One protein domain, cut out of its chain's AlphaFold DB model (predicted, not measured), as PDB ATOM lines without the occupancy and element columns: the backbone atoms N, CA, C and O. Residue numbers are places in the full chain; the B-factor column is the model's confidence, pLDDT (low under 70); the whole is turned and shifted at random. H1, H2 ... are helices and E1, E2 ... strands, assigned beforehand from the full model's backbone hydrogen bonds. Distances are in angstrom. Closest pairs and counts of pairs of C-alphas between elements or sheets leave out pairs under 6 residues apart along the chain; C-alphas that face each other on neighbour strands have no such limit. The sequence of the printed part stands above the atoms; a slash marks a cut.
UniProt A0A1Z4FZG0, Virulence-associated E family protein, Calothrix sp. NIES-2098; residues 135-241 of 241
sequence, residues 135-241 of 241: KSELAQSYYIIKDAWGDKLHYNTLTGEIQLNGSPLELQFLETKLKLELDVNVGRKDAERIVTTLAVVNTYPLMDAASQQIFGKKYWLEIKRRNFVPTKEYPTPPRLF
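What this domain is: This is residues 135 to 241 of the 241 residues of the protein "Virulence-associated E family protein" of Calothrix sp. NIES-2098 (UniProt A0A1Z4FZG0). H3 is the core: H1 crosses it, H2 lies across its first end, and the small hairpin E1 and E2 packs on its later half. H4 folds back to one side, and residues 224 to 232 stick out. The 107 printed residues include H1, E1, E2, H2, H3, H4, in that order: mostly helix, compact, radius of gyration of the C-alphas 14.0 A, spans 38 by 37 by 22 A.

Where its parts are: H1, residues 137 to 152, spans 22.4 A from (250.498, 227.348, 208.185). E1 is residues 153 to 156, 9.8 A; E2, 161 to 164, 10.0 A; H2, 171 to 182, 15.6 A; H3, 188 to 201, 20.0 A; H4, 209 to 224, 22.1 A, ending at (249.484, 237.717, 224.647).

How they stand to each other: H1 touches H3 at a steep tilt of 43 degrees; closest C-alphas, Tyr 142 and Ile 194, 5.9 A. E1 and E2 form an antiparallel hairpin; N 154 and O 163, 2.9 A, are within hydrogen-bond range. H2, with residues 171 to 175 alone, touches H3, about perpendicular at 87 degrees; closest C-alphas, Glu 175 and Arg 188, 5.4 A. H4 is close but not clearly touching H3; closest C-alphas, Val 201 and Gly 216, 7.6 A. Every O i to N i+4 pair is within hydrogen-bond range in H3 and H4, 10 of 12 in H1, 6 of 8 in H2.

The domain as a whole: The printed part has no cut. Residues 204 to 241 have pLDDT under 70.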
ATOM      1  N   LYS A 135     257.415 228.187 207.725       83.12
ATOM      2  CA  LYS A 135     257.128 226.857 208.303       83.12
ATOM      3  C   LYS A 135     255.753 226.719 208.982       83.12
ATOM      4  O   LYS A 135     255.329 225.607 209.261       83.12
ATOM      5  N   SER A 136     255.090 227.824 209.329       89.31
ATOM      6  CA  SER A 136     253.819 227.818 210.061       89.31
ATOM      7  C   SER A 136     252.663 228.124 209.117       89.31
ATOM      8  O   SER A 136     252.584 229.236 208.599       89.31
ATOM      9  N   GLU A 137     251.733 227.181 208.972       87.06
ATOM     10  CA  GLU A 137     250.498 227.348 208.185       87.06
ATOM     11  C   GLU A 137     249.665 228.547 208.664       87.06
ATOM     12  O   GLU A 137     249.116 229.306 207.866       87.06
ATOM     13  N   LEU A 138     249.636 228.786 209.981       88.25
ATOM     14  CA  LEU A 138     248.966 229.948 210.561       88.25
ATOM     15  C   LEU A 138     249.654 231.262 210.161       88.25
ATOM     16  O   LEU A 138     248.981 232.253 209.884       88.25
ATOM     17  N   ALA A 139     250.991 231.279 210.113       86.06
ATOM     18  CA  ALA A 139     251.740 232.448 209.660       86.06
ATOM     19  C   ALA A 139     251.540 232.693 208.159       86.06
ATOM     20  O   ALA A 139     251.326 233.839 207.768       86.06
ATOM     21  N   GLN A 140     251.554 231.638 207.337       86.88
ATOM     22  CA  GLN A 140     251.216 231.726 205.914       86.88
ATOM     23  C   GLN A 140     249.828 232.346 205.731       86.88
ATOM     24  O   GLN A 140     249.701 233.388 205.094       86.88
ATOM     25  N   SER A 141     248.818 231.775 206.392       91.12
ATOM     26  CA  SER A 141     247.436 232.266 206.363       91.12
ATOM     27  C   SER A 141     247.347 233.737 206.770       91.12
ATOM     28  O   SER A 141     246.697 234.530 206.094       91.12
ATOM     29  N   TYR A 142     248.044 234.135 207.842       91.75
ATOM     30  CA  TYR A 142     248.070 235.525 208.293       91.75
ATOM     31  C   TYR A 142     248.581 236.480 207.211       91.75
ATOM     32  O   TYR A 142     247.942 237.497 206.950       91.75
ATOM     33  N   TYR A 143     249.718 236.171 206.587       88.56
ATOM     34  CA  TYR A 143     250.315 237.060 205.594       88.56
ATOM     35  C   TYR A 143     249.556 237.072 204.264       88.56
ATOM     36  O   TYR A 143     249.429 238.139 203.668       88.56
ATOM     37  N   ILE A 144     248.983 235.939 203.844       87.81
ATOM     38  CA  ILE A 144     248.106 235.875 202.666       87.81
ATOM     39  C   ILE A 144     246.876 236.771 202.879       87.81
ATOM     40  O   ILE A 144     246.582 237.630 202.050       87.81
ATOM     41  N   ILE A 145     246.195 236.637 204.025       91.38
ATOM     42  CA  ILE A 145     245.014 237.451 204.355       91.38
ATOM     43  C   ILE A 145     245.399 238.927 204.497       91.38
ATOM     44  O   ILE A 145     244.675 239.804 204.031       91.38
ATOM     45  N   LYS A 146     246.552 239.217 205.108       89.19
ATOM     46  CA  LYS A 146     247.064 240.584 205.234       89.19
ATOM     47  C   LYS A 146     247.301 241.233 203.872       89.19
ATOM     48  O   LYS A 146     246.875 242.366 203.690       89.19
ATOM     49  N   ASP A 147     247.950 240.550 202.937       83.75
ATOM     50  CA  ASP A 147     248.228 241.122 201.616       83.75
ATOM     51  C   ASP A 147     246.946 241.288 200.786       83.75
ATOM     52  O   ASP A 147     246.784 242.290 200.095       83.75
ATOM     53  N   ALA A 148     246.016 240.333 200.864       85.81
ATOM     54  CA  ALA A 148     244.811 240.361 200.039       85.81
ATOM     55  C   ALA A 148     243.718 241.303 200.571       85.81
ATOM     56  O   ALA A 148     243.032 241.994 199.802       85.81
ATOM     57  N   TRP A 149     243.509 241.284 201.888       92.12
ATOM     58  CA  TRP A 149     242.392 241.944 202.560       92.12
ATOM     59  C   TRP A 149     242.826 243.024 203.546       92.12
ATOM     60  O   TRP A 149     241.965 243.786 203.968       92.12
ATOM     61  N   GLY A 150     244.110 243.120 203.912       88.69
ATOM     62  CA  GLY A 150     244.605 244.004 204.972       88.69
ATOM     63  C   GLY A 150     244.020 245.405 204.888       88.69
ATOM     64  O   GLY A 150     243.178 245.751 205.708       88.69
ATOM     65  N   ASP A 151     244.371 246.165 203.853       83.75
ATOM     66  CA  ASP A 151     243.948 247.566 203.689       83.75
ATOM     67  C   ASP A 151     242.432 247.752 203.498       83.75
ATOM     68  O   ASP A 151     241.931 248.868 203.580       83.75
ATOM     69  N   LYS A 152     241.700 246.660 203.244       88.44
ATOM     70  CA  LYS A 152     240.244 246.631 203.044       88.44
ATOM     71  C   LYS A 152     239.486 246.256 204.315       88.44
ATOM     72  O   LYS A 152     238.263 246.419 204.363       88.44
ATOM     73  N   LEU A 153     240.178 245.671 205.291       92.69
ATOM     74  CA  LEU A 153     239.619 245.250 206.566       92.69
ATOM     75  C   LEU A 153     239.636 246.416 207.536       92.69
ATOM     76  O   LEU A 153     240.681 247.012 207.768       92.69
ATOM     77  N   HIS A 154     238.500 246.679 208.168       89.31
ATOM     78  CA  HIS A 154     238.366 247.738 209.161       89.31
ATOM     79  C   HIS A 154     237.503 247.268 210.321       89.31
ATOM     80  O   HIS A 154     236.510 246.571 210.123       89.31
ATOM     81  N   TYR A 155     237.851 247.667 211.538       89.44
ATOM     82  CA  TYR A 155     236.950 247.552 212.677       89.44
ATOM     83  C   TYR A 155     236.143 248.844 212.819       89.44
ATOM     84  O   TYR A 155     236.707 249.932 212.943       89.44
ATOM     85  N   ASN A 156     234.817 248.735 212.787       85.00
ATOM     86  CA  ASN A 156     233.922 249.855 213.019       85.00
ATOM     87  C   ASN A 156     233.656 249.977 214.524       85.00
ATOM     88  O   ASN A 156     232.947 249.165 215.110       85.00
ATOM     89  N   THR A 157     234.203 251.013 215.162       81.50
ATOM     90  CA  THR A 157     234.049 251.225 216.610       81.50
ATOM     91  C   THR A 157     232.638 251.623 217.031       81.50
ATOM     92  O   THR A 157     232.316 251.508 218.208       81.50
ATOM     93  N   LEU A 158     231.811 252.123 216.105       80.12
ATOM     94  CA  LEU A 158     230.431 252.523 216.394       80.12
ATOM     95  C   LEU A 158     229.501 251.311 216.420       80.12
ATOM     96  O   LEU A 158     228.666 251.205 217.313       80.12
ATOM     97  N   THR A 159     229.648 250.403 215.452       84.88
ATOM     98  CA  THR A 159     228.804 249.201 215.357       84.88
ATOM     99  C   THR A 159     229.407 247.993 216.069       84.88
ATOM    100  O   THR A 159     228.695 247.050 216.397       84.88
ATOM    101  N   GLY A 160     230.712 248.018 216.350       86.94
ATOM    102  CA  GLY A 160     231.449 246.882 216.895       86.94
ATOM    103  C   GLY A 160     231.703 245.774 215.871       86.94
ATOM    104  O   GLY A 160     232.075 244.665 216.256       86.94
ATOM    105  N   GLU A 161     231.501 246.055 214.582       91.44
ATOM    106  CA  GLU A 161     231.578 245.075 213.499       91.44
ATOM    107  C   GLU A 161     232.905 245.159 212.745       91.44
ATOM    108  O   GLU A 161     233.497 246.229 212.580       91.44
ATOM    109  N   ILE A 162     233.354 244.018 212.226       92.56
ATOM    110  CA  ILE A 162     234.442 243.969 211.248       92.56
ATOM    111  C   ILE A 162     233.835 244.181 209.865       92.56
ATOM    112  O   ILE A 162     232.854 243.535 209.511       92.56
ATOM    113  N   GLN A 163     234.436 245.066 209.082       91.94
ATOM    114  CA  GLN A 163     234.038 245.383 207.722       91.94
ATOM    115  C   GLN A 163     235.136 244.983 206.738       91.94
ATOM    116  O   GLN A 163     236.321 245.118 207.039       91.94
ATOM    117  N   LEU A 164     234.739 244.523 205.554       92.00
ATOM    118  CA  LEU A 164     235.604 244.298 204.398       92.00
ATOM    119  C   LEU A 164     235.080 245.163 203.248       92.00
ATOM    120  O   LEU A 164     233.913 245.043 202.878       92.00
ATOM    121  N   ASN A 165     235.914 246.053 202.700       87.94
ATOM    122  CA  ASN A 165     235.503 247.051 201.697       87.94
ATOM    123  C   ASN A 165     234.307 247.916 202.160       87.94
ATOM    124  O   ASN A 165     233.406 248.222 201.384       87.94
ATOM    125  N   GLY A 166     234.259 248.260 203.451       84.88
ATOM    126  CA  GLY A 166     233.194 249.087 204.038       84.88
ATOM    127  C   GLY A 166     231.858 248.375 204.281       84.88
ATOM    128  O   GLY A 166     230.950 248.982 204.843       84.88
ATOM    129  N   SER A 167     231.731 247.095 203.919       88.75
ATOM    130  CA  SER A 167     230.544 246.281 204.214       88.75
ATOM    131  C   SER A 167     230.794 245.347 205.400       88.75
ATOM    132  O   SER A 167     231.907 244.826 205.507       88.75
ATOM    133  N   PRO A 168     229.804 245.103 206.282       92.62
ATOM    134  CA  PRO A 168     229.937 244.138 207.373       92.62
ATOM    135  C   PRO A 168     230.391 242.762 206.870       92.62
ATOM    136  O   PRO A 168     229.872 242.238 205.884       92.62
ATOM    137  N   LEU A 169     231.387 242.186 207.540       93.75
ATOM    138  CA  LEU A 169     231.937 240.879 207.216       93.75
ATOM    139  C   LEU A 169     231.259 239.801 208.065       93.75
ATOM    140  O   LEU A 169     231.412 239.753 209.285       93.75
ATOM    141  N   GLU A 170     230.550 238.891 207.405       93.50
ATOM    142  CA  GLU A 170     229.876 237.776 208.067       93.50
ATOM    143  C   GLU A 170     230.877 236.716 208.552       93.50
ATOM    144  O   GLU A 170     231.294 235.823 207.812       93.50
ATOM    145  N   LEU A 171     231.247 236.785 209.835       90.19
ATOM    146  CA  LEU A 171     232.242 235.884 210.432       90.19
ATOM    147  C   LEU A 171     231.828 234.402 210.411       90.19
ATOM    148  O   LEU A 171     232.684 233.522 210.445       90.19
ATOM    149  N   GLN A 172     230.526 234.107 210.321       89.62
ATOM    150  CA  GLN A 172     230.019 232.730 210.279       89.62
ATOM    151  C   GLN A 172     230.469 231.966 209.027       89.62
ATOM    152  O   GLN A 172     230.701 230.761 209.115       89.62
ATOM    153  N   PHE A 173     230.643 232.663 207.901       90.88
ATOM    154  CA  PHE A 173     231.067 232.084 206.622       90.88
ATOM    155  C   PHE A 173     232.529 232.391 206.291       90.88
ATOM    156  O   PHE A 173     232.971 232.178 205.162       90.88
ATOM    157  N   LEU A 174     233.293 232.896 207.265       92.62
ATOM    158  CA  LEU A 174     234.637 233.406 207.026       92.62
ATOM    159  C   LEU A 174     235.583 232.339 206.471       92.62
ATOM    160  O   LEU A 174     236.298 232.601 205.512       92.62
ATOM    161  N   GLU A 175     235.558 231.135 207.037       92.75
ATOM    162  CA  GLU A 175     236.373 230.009 206.567       92.75
ATOM    163  C   GLU A 175     236.071 229.671 205.100       92.75
ATOM    164  O   GLU A 175     236.980 229.570 204.277       92.75
ATOM    165  N   THR A 176     234.787 229.578 204.743       90.88
ATOM    166  CA  THR A 176     234.354 229.325 203.364       90.88
ATOM    167  C   THR A 176     234.791 230.448 202.430       90.88
ATOM    168  O   THR A 176     235.295 230.176 201.345       90.88
ATOM    169  N   LYS A 177     234.644 231.704 202.857       92.62
ATOM    170  CA  LYS A 177     235.025 232.874 202.063       92.62
ATOM    171  C   LYS A 177     236.531 232.922 201.804       92.62
ATOM    172  O   LYS A 177     236.943 233.115 200.669       92.62
ATOM    173  N   LEU A 178     237.345 232.675 202.829       92.94
ATOM    174  CA  LEU A 178     238.805 232.617 202.707       92.94
ATOM    175  C   LEU A 178     239.265 231.477 201.796       92.94
ATOM    176  O   LEU A 178     240.165 231.671 200.981       92.94
ATOM    177  N   LYS A 179     238.621 230.312 201.892       91.38
ATOM    178  CA  LYS A 179     238.909 229.178 201.014       91.38
ATOM    179  C   LYS A 179     238.550 229.471 199.558       91.38
ATOM    180  O   LYS A 179     239.306 229.108 198.668       91.38
ATOM    181  N   LEU A 180     237.410 230.114 199.307       87.62
ATOM    182  CA  LEU A 180     236.958 230.416 197.946       87.62
ATOM    183  C   LEU A 180     237.740 231.564 197.302       87.62
ATOM    184  O   LEU A 180     238.062 231.485 196.122       87.62
ATOM    185  N   GLU A 181     238.023 232.630 198.049       87.31
ATOM    186  CA  GLU A 181     238.630 233.838 197.484       87.31
ATOM    187  C   GLU A 181     240.156 233.791 197.468       87.31
ATOM    188  O   GLU A 181     240.761 234.303 196.530       87.31
ATOM    189  N   LEU A 182     240.780 233.199 198.492       87.81
ATOM    190  CA  LEU A 182     242.233 233.259 198.708       87.81
ATOM    191  C   LEU A 182     242.908 231.883 198.707       87.81
ATOM    192  O   LEU A 182     244.124 231.810 198.881       87.81
ATOM    193  N   ASP A 183     242.130 230.804 198.568       88.75
ATOM    194  CA  ASP A 183     242.601 229.423 198.718       88.75
ATOM    195  C   ASP A 183     243.383 229.214 200.033       88.75
ATOM    196  O   ASP A 183     244.438 228.583 200.093       88.75
ATOM    197  N   VAL A 184     242.875 229.807 201.121       90.94
ATOM    198  CA  VAL A 184     243.443 229.666 202.469       90.94
ATOM    199  C   VAL A 184     242.618 228.661 203.261       90.94
ATOM    200  O   VAL A 184     241.444 228.890 203.551       90.94
ATOM    201  N   ASN A 185     243.252 227.558 203.660       91.31
ATOM    202  CA  ASN A 185     242.652 226.554 204.532       91.31
ATOM    203  C   ASN A 185     243.062 226.802 205.990       91.31
ATOM    204  O   ASN A 185     244.126 226.375 206.430       91.31
ATOM    205  N   VAL A 186     242.222 227.516 206.734       92.12
ATOM    206  CA  VAL A 186     242.463 227.854 208.139       92.12
ATOM    207  C   VAL A 186     241.192 227.618 208.942       92.12
ATOM    208  O   VAL A 186     240.100 227.988 208.516       92.12
ATOM    209  N   GLY A 187     241.322 227.005 210.119       92.81
ATOM    210  CA  GLY A 187     240.165 226.736 210.967       92.81
ATOM    211  C   GLY A 187     239.463 228.030 211.385       92.81
ATOM    212  O   GLY A 187     240.118 229.026 211.702       92.81
ATOM    213  N   ARG A 188     238.127 228.009 211.453       92.88
ATOM    214  CA  ARG A 188     237.287 229.175 211.781       92.88
ATOM    215  C   ARG A 188     237.816 230.085 212.900       92.88
ATOM    216  O   ARG A 188     237.842 231.298 212.733       92.88
ATOM    217  N   LYS A 189     238.246 229.529 214.039       92.19
ATOM    218  CA  LYS A 189     238.734 230.335 215.179       92.19
ATOM    219  C   LYS A 189     240.007 231.117 214.846       92.19
ATOM    220  O   LYS A 189     240.166 232.254 215.288       92.19
ATOM    221  N   ASP A 190     240.908 230.506 214.089       92.69
ATOM    222  CA  ASP A 190     242.154 231.135 213.665       92.69
ATOM    223  C   ASP A 190     241.895 232.160 212.557       92.69
ATOM    224  O   ASP A 190     242.452 233.258 212.610       92.69
ATOM    225  N   ALA A 191     240.972 231.862 211.637       94.38
ATOM    226  CA  ALA A 191     240.469 232.810 210.644       94.38
ATOM    227  C   ALA A 191     239.928 234.085 211.309       94.38
ATOM    228  O   ALA A 191     240.377 235.195 211.013       94.38
ATOM    229  N   GLU A 192     239.003 233.916 212.261       94.94
ATOM    230  CA  GLU A 192     238.398 235.006 213.029       94.94
ATOM    231  C   GLU A 192     239.481 235.809 213.763       94.94
ATOM    232  O   GLU A 192     239.471 237.041 213.728       94.94
ATOM    233  N   ARG A 193     240.467 235.137 214.372       92.19
ATOM    234  CA  ARG A 193     241.576 235.795 215.075       92.19
ATOM    235  C   ARG A 193     242.443 236.633 214.138       92.19
ATOM    236  O   ARG A 193     242.765 237.771 214.489       92.19
ATOM    237  N   ILE A 194     242.835 236.094 212.983       93.31
ATOM    238  CA  ILE A 194     243.657 236.803 211.992       93.31
ATOM    239  C   ILE A 194     242.918 238.046 211.503       93.31
ATOM    240  O   ILE A 194     243.445 239.154 211.605       93.31
ATOM    241  N   VAL A 195     241.684 237.869 211.035       94.62
ATOM    242  CA  VAL A 195     240.878 238.942 210.446       94.62
ATOM    243  C   VAL A 195     240.568 240.028 211.467       94.62
ATOM    244  O   VAL A 195     240.739 241.205 211.167       94.62
ATOM    245  N   THR A 196     240.218 239.653 212.700       93.19
ATOM    246  CA  THR A 196     240.028 240.618 213.792       93.19
ATOM    247  C   THR A 196     241.309 241.396 214.069       93.19
ATOM    248  O   THR A 196     241.274 242.614 214.211       93.19
ATOM    249  N   THR A 197     242.455 240.709 214.119       91.12
ATOM    250  CA  THR A 197     243.748 241.360 214.365       91.12
ATOM    251  C   THR A 197     244.057 242.389 213.278       91.12
ATOM    252  O   THR A 197     244.472 243.498 213.600       91.12
ATOM    253  N   LEU A 198     243.835 242.049 212.006       91.88
ATOM    254  CA  LEU A 198     244.070 242.952 210.876       91.88
ATOM    255  C   LEU A 198     243.080 244.125 210.852       91.88
ATOM    256  O   LEU A 198     243.498 245.272 210.726       91.88
ATOM    257  N   ALA A 199     241.789 243.860 211.058       91.44
ATOM    258  CA  ALA A 199     240.748 244.884 211.076       91.44
ATOM    259  C   ALA A 199     240.950 245.915 212.198       91.44
ATOM    260  O   ALA A 199     240.770 247.111 211.975       91.44
ATOM    261  N   VAL A 200     241.362 245.469 213.391       87.69
ATOM    262  CA  VAL A 200     241.650 246.359 214.530       87.69
ATOM    263  C   VAL A 200     242.859 247.252 214.249       87.69
ATOM    264  O   VAL A 200     242.846 248.425 214.621       87.69
ATOM    265  N   VAL A 201     243.885 246.741 213.563       83.44
ATOM    266  CA  VAL A 201     245.030 247.566 213.138       83.44
ATOM    267  C   VAL A 201     244.586 248.691 212.197       83.44
ATOM    268  O   VAL A 201     245.127 249.790 212.274       83.44
ATOM    269  N   ASN A 202     243.550 248.455 211.393       81.44
ATOM    270  CA  ASN A 202     243.038 249.377 210.379       81.44
ATOM    271  C   ASN A 202     241.752 250.113 210.802       81.44
ATOM    272  O   ASN A 202     240.959 250.544 209.965       81.44
ATOM    273  N   THR A 203     241.525 250.262 212.108       77.25
ATOM    274  CA  THR A 203     240.352 250.951 212.675       77.25
ATOM    275  C   THR A 203     240.271 252.418 212.220       77.25
ATOM    276  O   THR A 203     241.261 253.148 212.301       77.25
ATOM    277  N   TYR A 204     239.081 252.883 211.811       54.94
ATOM    278  CA  TYR A 204     238.832 254.305 211.522       54.94
ATOM    279  C   TYR A 204     239.143 255.187 212.750       54.94
ATOM    280  O   TYR A 204     238.654 254.906 213.849       54.94
ATOM    281  N   PRO A 205     239.897 256.291 212.602       47.84
ATOM    282  CA  PRO A 205     240.089 257.245 213.680       47.84
ATOM    283  C   PRO A 205     238.834 258.114 213.823       47.84
ATOM    284  O   PRO A 205     238.681 259.131 213.157       47.84
ATOM    285  N   LEU A 206     237.946 257.749 214.743       47.06
ATOM    286  CA  LEU A 206     237.284 258.763 215.578       47.06
ATOM    287  C   LEU A 206     237.977 258.899 216.942       47.06
ATOM    288  O   LEU A 206     237.531 259.645 217.807       47.06
ATOM    289  N   MET A 207     239.082 258.179 217.132       49.41
ATOM    290  CA  MET A 207     239.898 258.194 218.334       49.41
ATOM    291  C   MET A 207     241.218 258.905 218.060       49.41
ATOM    292  O   MET A 207     241.850 258.670 217.029       49.41
ATOM    293  N   ASP A 208     241.638 259.758 218.992       58.03
ATOM    294  CA  ASP A 208     242.973 260.347 218.968       58.03
ATOM    295  C   ASP A 208     244.070 259.264 219.041       58.03
ATOM    296  O   ASP A 208     243.843 258.120 219.455       58.03
ATOM    297  N   ALA A 209     245.287 259.624 218.623       53.44
ATOM    298  CA  ALA A 209     246.423 258.702 218.567       53.44
ATOM    299  C   ALA A 209     246.722 258.036 219.926       53.44
ATOM    300  O   ALA A 209     247.167 256.888 219.973       53.44
ATOM    301  N   ALA A 210     246.433 258.715 221.042       61.69
ATOM    302  CA  ALA A 210     246.617 258.168 222.383       61.69
ATOM    303  C   ALA A 210     245.617 257.037 222.673       61.69
ATOM    304  O   ALA A 210     245.996 255.975 223.172       61.69
ATOM    305  N   SER A 211     244.357 257.225 222.289       58.34
ATOM    306  CA  SER A 211     243.281 256.247 222.433       58.34
ATOM    307  C   SER A 211     243.499 255.025 221.537       58.34
ATOM    308  O   SER A 211     243.323 253.895 221.998       58.34
ATOM    309  N   GLN A 212     243.997 255.219 220.309       54.97
ATOM    310  CA  GLN A 212     244.433 254.116 219.440       54.97
ATOM    311  C   GLN A 212     245.575 253.305 220.071       54.97
ATOM    312  O   GLN A 212     245.538 252.073 220.082       54.97
ATOM    313  N   GLN A 213     246.568 253.976 220.663       60.19
ATOM    314  CA  GLN A 213     247.711 253.311 221.291       60.19
ATOM    315  C   GLN A 213     247.311 252.541 222.565       60.19
ATOM    316  O   GLN A 213     247.834 251.454 222.825       60.19
ATOM    317  N   ILE A 214     246.369 253.071 223.352       63.84
ATOM    318  CA  ILE A 214     245.813 252.405 224.542       63.84
ATOM    319  C   ILE A 214     244.968 251.194 224.137       63.84
ATOM    320  O   ILE A 214     245.134 250.117 224.719       63.84
ATOM    321  N   PHE A 215     244.105 251.337 223.128       58.72
ATOM    322  CA  PHE A 215     243.261 250.250 222.636       58.72
ATOM    323  C   PHE A 215     244.105 249.119 222.039       58.72
ATOM    324  O   PHE A 215     243.972 247.968 222.458       58.72
ATOM    325  N   GLY A 216     245.067 249.457 221.173       59.50
ATOM    326  CA  GLY A 216     246.035 248.507 220.625       59.50
ATOM    327  C   GLY A 216     246.823 247.778 221.719       59.50
ATOM    328  O   GLY A 216     246.949 246.557 221.669       59.50
ATOM    329  N   LYS A 217     247.281 248.480 222.769       63.41
ATOM    330  CA  LYS A 217     247.959 247.858 223.925       63.41
ATOM    331  C   LYS A 217     247.044 246.919 224.714       63.41
ATOM    332  O   LYS A 217     247.481 245.823 225.065       63.41
ATOM    333  N   LYS A 218     245.798 247.316 224.995       61.56
ATOM    334  CA  LYS A 218     244.825 246.497 225.741       61.56
ATOM    335  C   LYS A 218     244.498 245.207 224.987       61.56
ATOM    336  O   LYS A 218     244.589 244.128 225.569       61.56
ATOM    337  N   TYR A 219     244.216 245.321 223.692       57.94
ATOM    338  CA  TYR A 219     243.909 244.183 222.826       57.94
ATOM    339  C   TYR A 219     245.131 243.270 222.637       57.94
ATOM    340  O   TYR A 219     245.037 242.048 222.729       57.94
ATOM    341  N   TRP A 220     246.325 243.850 222.480       50.75
ATOM    342  CA  TRP A 220     247.573 243.090 222.384       50.75
ATOM    343  C   TRP A 220     247.906 242.314 223.666       50.75
ATOM    344  O   TRP A 220     248.377 241.178 223.597       50.75
ATOM    345  N   LEU A 221     247.628 242.884 224.844       52.47
ATOM    346  CA  LEU A 221     247.757 242.181 226.126       52.47
ATOM    347  C   LEU A 221     246.792 240.992 226.224       52.47
ATOM    348  O   LEU A 221     247.155 239.952 226.776       52.47
ATOM    349  N   GLU A 222     245.595 241.113 225.656       51.56
ATOM    350  CA  GLU A 222     244.605 240.038 225.590       51.56
ATOM    351  C   GLU A 222     245.049 238.904 224.648       51.56
ATOM    352  O   GLU A 222     244.960 237.726 225.000       51.56
ATOM    353  N   ILE A 223     245.657 239.256 223.507       49.38
ATOM    354  CA  ILE A 223     246.274 238.311 222.561       49.38
ATOM    355  C   ILE A 223     247.470 237.585 223.200       49.38
ATOM    356  O   ILE A 223     247.608 236.370 223.040       49.38
ATOM    357  N   LYS A 224     248.319 238.297 223.956       48.78
ATOM    358  CA  LYS A 224     249.484 237.717 224.647       48.78
ATOM    359  C   LYS A 224     249.114 236.725 225.746       48.78
ATOM    360  O   LYS A 224     249.840 235.758 225.954       48.78
ATOM    361  N   ARG A 225     247.988 236.941 226.434       48.12
ATOM    362  CA  ARG A 225     247.479 236.025 227.470       48.12
ATOM    363  C   ARG A 225     247.005 234.677 226.906       48.12
ATOM    364  O   ARG A 225     246.786 233.758 227.684       48.12
ATOM    365  N   ARG A 226     246.876 234.533 225.579       44.66
ATOM    366  CA  ARG A 226     246.407 233.309 224.897       44.66
ATOM    367  C   ARG A 226     247.499 232.630 224.049       44.66
ATOM    368  O   ARG A 226     247.268 232.294 222.890       44.66
ATOM    369  N   ASN A 227     248.682 232.442 224.644       40.59
ATOM    370  CA  ASN A 227     249.802 231.611 224.164       40.59
ATOM    371  C   ASN A 227     250.240 231.830 222.701       40.59
ATOM    372  O   ASN A 227     250.333 230.884 221.924       40.59
ATOM    373  N   PHE A 228     250.580 233.066 222.336       42.19
ATOM    374  CA  PHE A 228     251.465 233.307 221.191       42.19
ATOM    375  C   PHE A 228     252.869 233.616 221.724       42.19
ATOM    376  O   PHE A 228     253.067 234.653 222.363       42.19
ATOM    377  N   VAL A 229     253.827 232.710 221.509       39.31
ATOM    378  CA  VAL A 229     255.227 232.873 221.938       39.31
ATOM    379  C   VAL A 229     256.073 233.224 220.710       39.31
ATOM    380  O   VAL A 229     256.262 232.366 219.849       39.31
ATOM    381  N   PRO A 230     256.582 234.462 220.591       40.25
ATOM    382  CA  PRO A 230     257.489 234.832 219.510       40.25
ATOM    383  C   PRO A 230     258.806 234.057 219.637       40.25
ATOM    384  O   PRO A 230     259.411 234.040 220.710       40.25
ATOM    385  N   THR A 231     259.273 233.445 218.550       40.00
ATOM    386  CA  THR A 231     260.599 232.811 218.473       40.00
ATOM    387  C   THR A 231     261.544 233.660 217.622       40.00
ATOM    388  O   THR A 231     261.108 234.525 216.865       40.00
ATOM    389  N   LYS A 232     262.859 233.414 217.725       38.19
ATOM    390  CA  LYS A 232     263.892 234.098 216.917       38.19
ATOM    391  C   LYS A 232     263.661 234.000 215.398       38.19
ATOM    392  O   LYS A 232     264.191 234.832 214.673       38.19
ATOM    393  N   GLU A 233     262.889 233.016 214.933       33.84
ATOM    394  CA  GLU A 233     262.575 232.789 213.512       33.84
ATOM    395  C   GLU A 233     261.354 233.595 213.017       33.84
ATOM    396  O   GLU A 233     261.185 233.757 211.814       33.84
ATOM    397  N   TYR A 234     260.535 234.153 213.921       39.94
ATOM    398  CA  TYR A 234     259.337 234.937 213.591       39.94
ATOM    399  C   TYR A 234     259.328 236.252 214.383       39.94
ATOM    400  O   TYR A 234     258.771 236.308 215.488       39.94
ATOM    401  N   PRO A 235     259.965 237.324 213.868       36.50
ATOM    402  CA  PRO A 235     260.007 238.591 214.576       36.50
ATOM    403  C   PRO A 235     258.590 239.148 214.744       36.50
ATOM    404  O   PRO A 235     257.726 239.017 213.878       36.50
ATOM    405  N   THR A 236     258.353 239.747 215.908       46.75
ATOM    406  CA  THR A 236     257.084 240.394 216.264       46.75
ATOM    407  C   THR A 236     256.707 241.417 215.181       46.75
ATOM    408  O   THR A 236     257.612 242.113 214.709       46.75
ATOM    409  N   PRO A 237     255.420 241.562 214.795       34.28
ATOM    410  CA  PRO A 237     255.019 242.647 213.904       34.28
ATOM    411  C   PRO A 237     255.502 243.992 214.472       34.28
ATOM    412  O   PRO A 237     255.565 244.142 215.701       34.28
ATOM    413  N   PRO A 238     255.904 244.935 213.600       30.33
ATOM    414  CA  PRO A 238     256.596 246.147 214.009       30.33
ATOM    415  C   PRO A 238     255.797 246.886 215.082       30.33
ATOM    416  O   PRO A 238     254.583 247.059 214.969       30.33
ATOM    417  N   ARG A 239     256.493 247.313 216.143       30.81
ATOM    418  CA  ARG A 239     255.924 248.253 217.110       30.81
ATOM    419  C   ARG A 239     255.643 249.545 216.353       30.81
ATOM    420  O   ARG A 239     256.581 250.191 215.896       30.81
ATOM    421  N   LEU A 240     254.364 249.872 216.202       34.38
ATOM    422  CA  LEU A 240     253.927 251.175 215.723       34.38
ATOM    423  C   LEU A 240     254.428 252.217 216.736       34.38
ATOM    424  O   LEU A 240     254.063 252.152 217.915       34.38
ATOM    425  N   PHE A 241     255.351 253.067 216.285       38.81
ATOM    426  CA  PHE A 241     255.817 254.252 217.004       38.81
ATOM    427  C   PHE A 241     254.820 255.386 216.803       38.81
ATOM    428  O   PHE A 241     254.342 255.530 215.656       38.81
TER     429      PHE A 241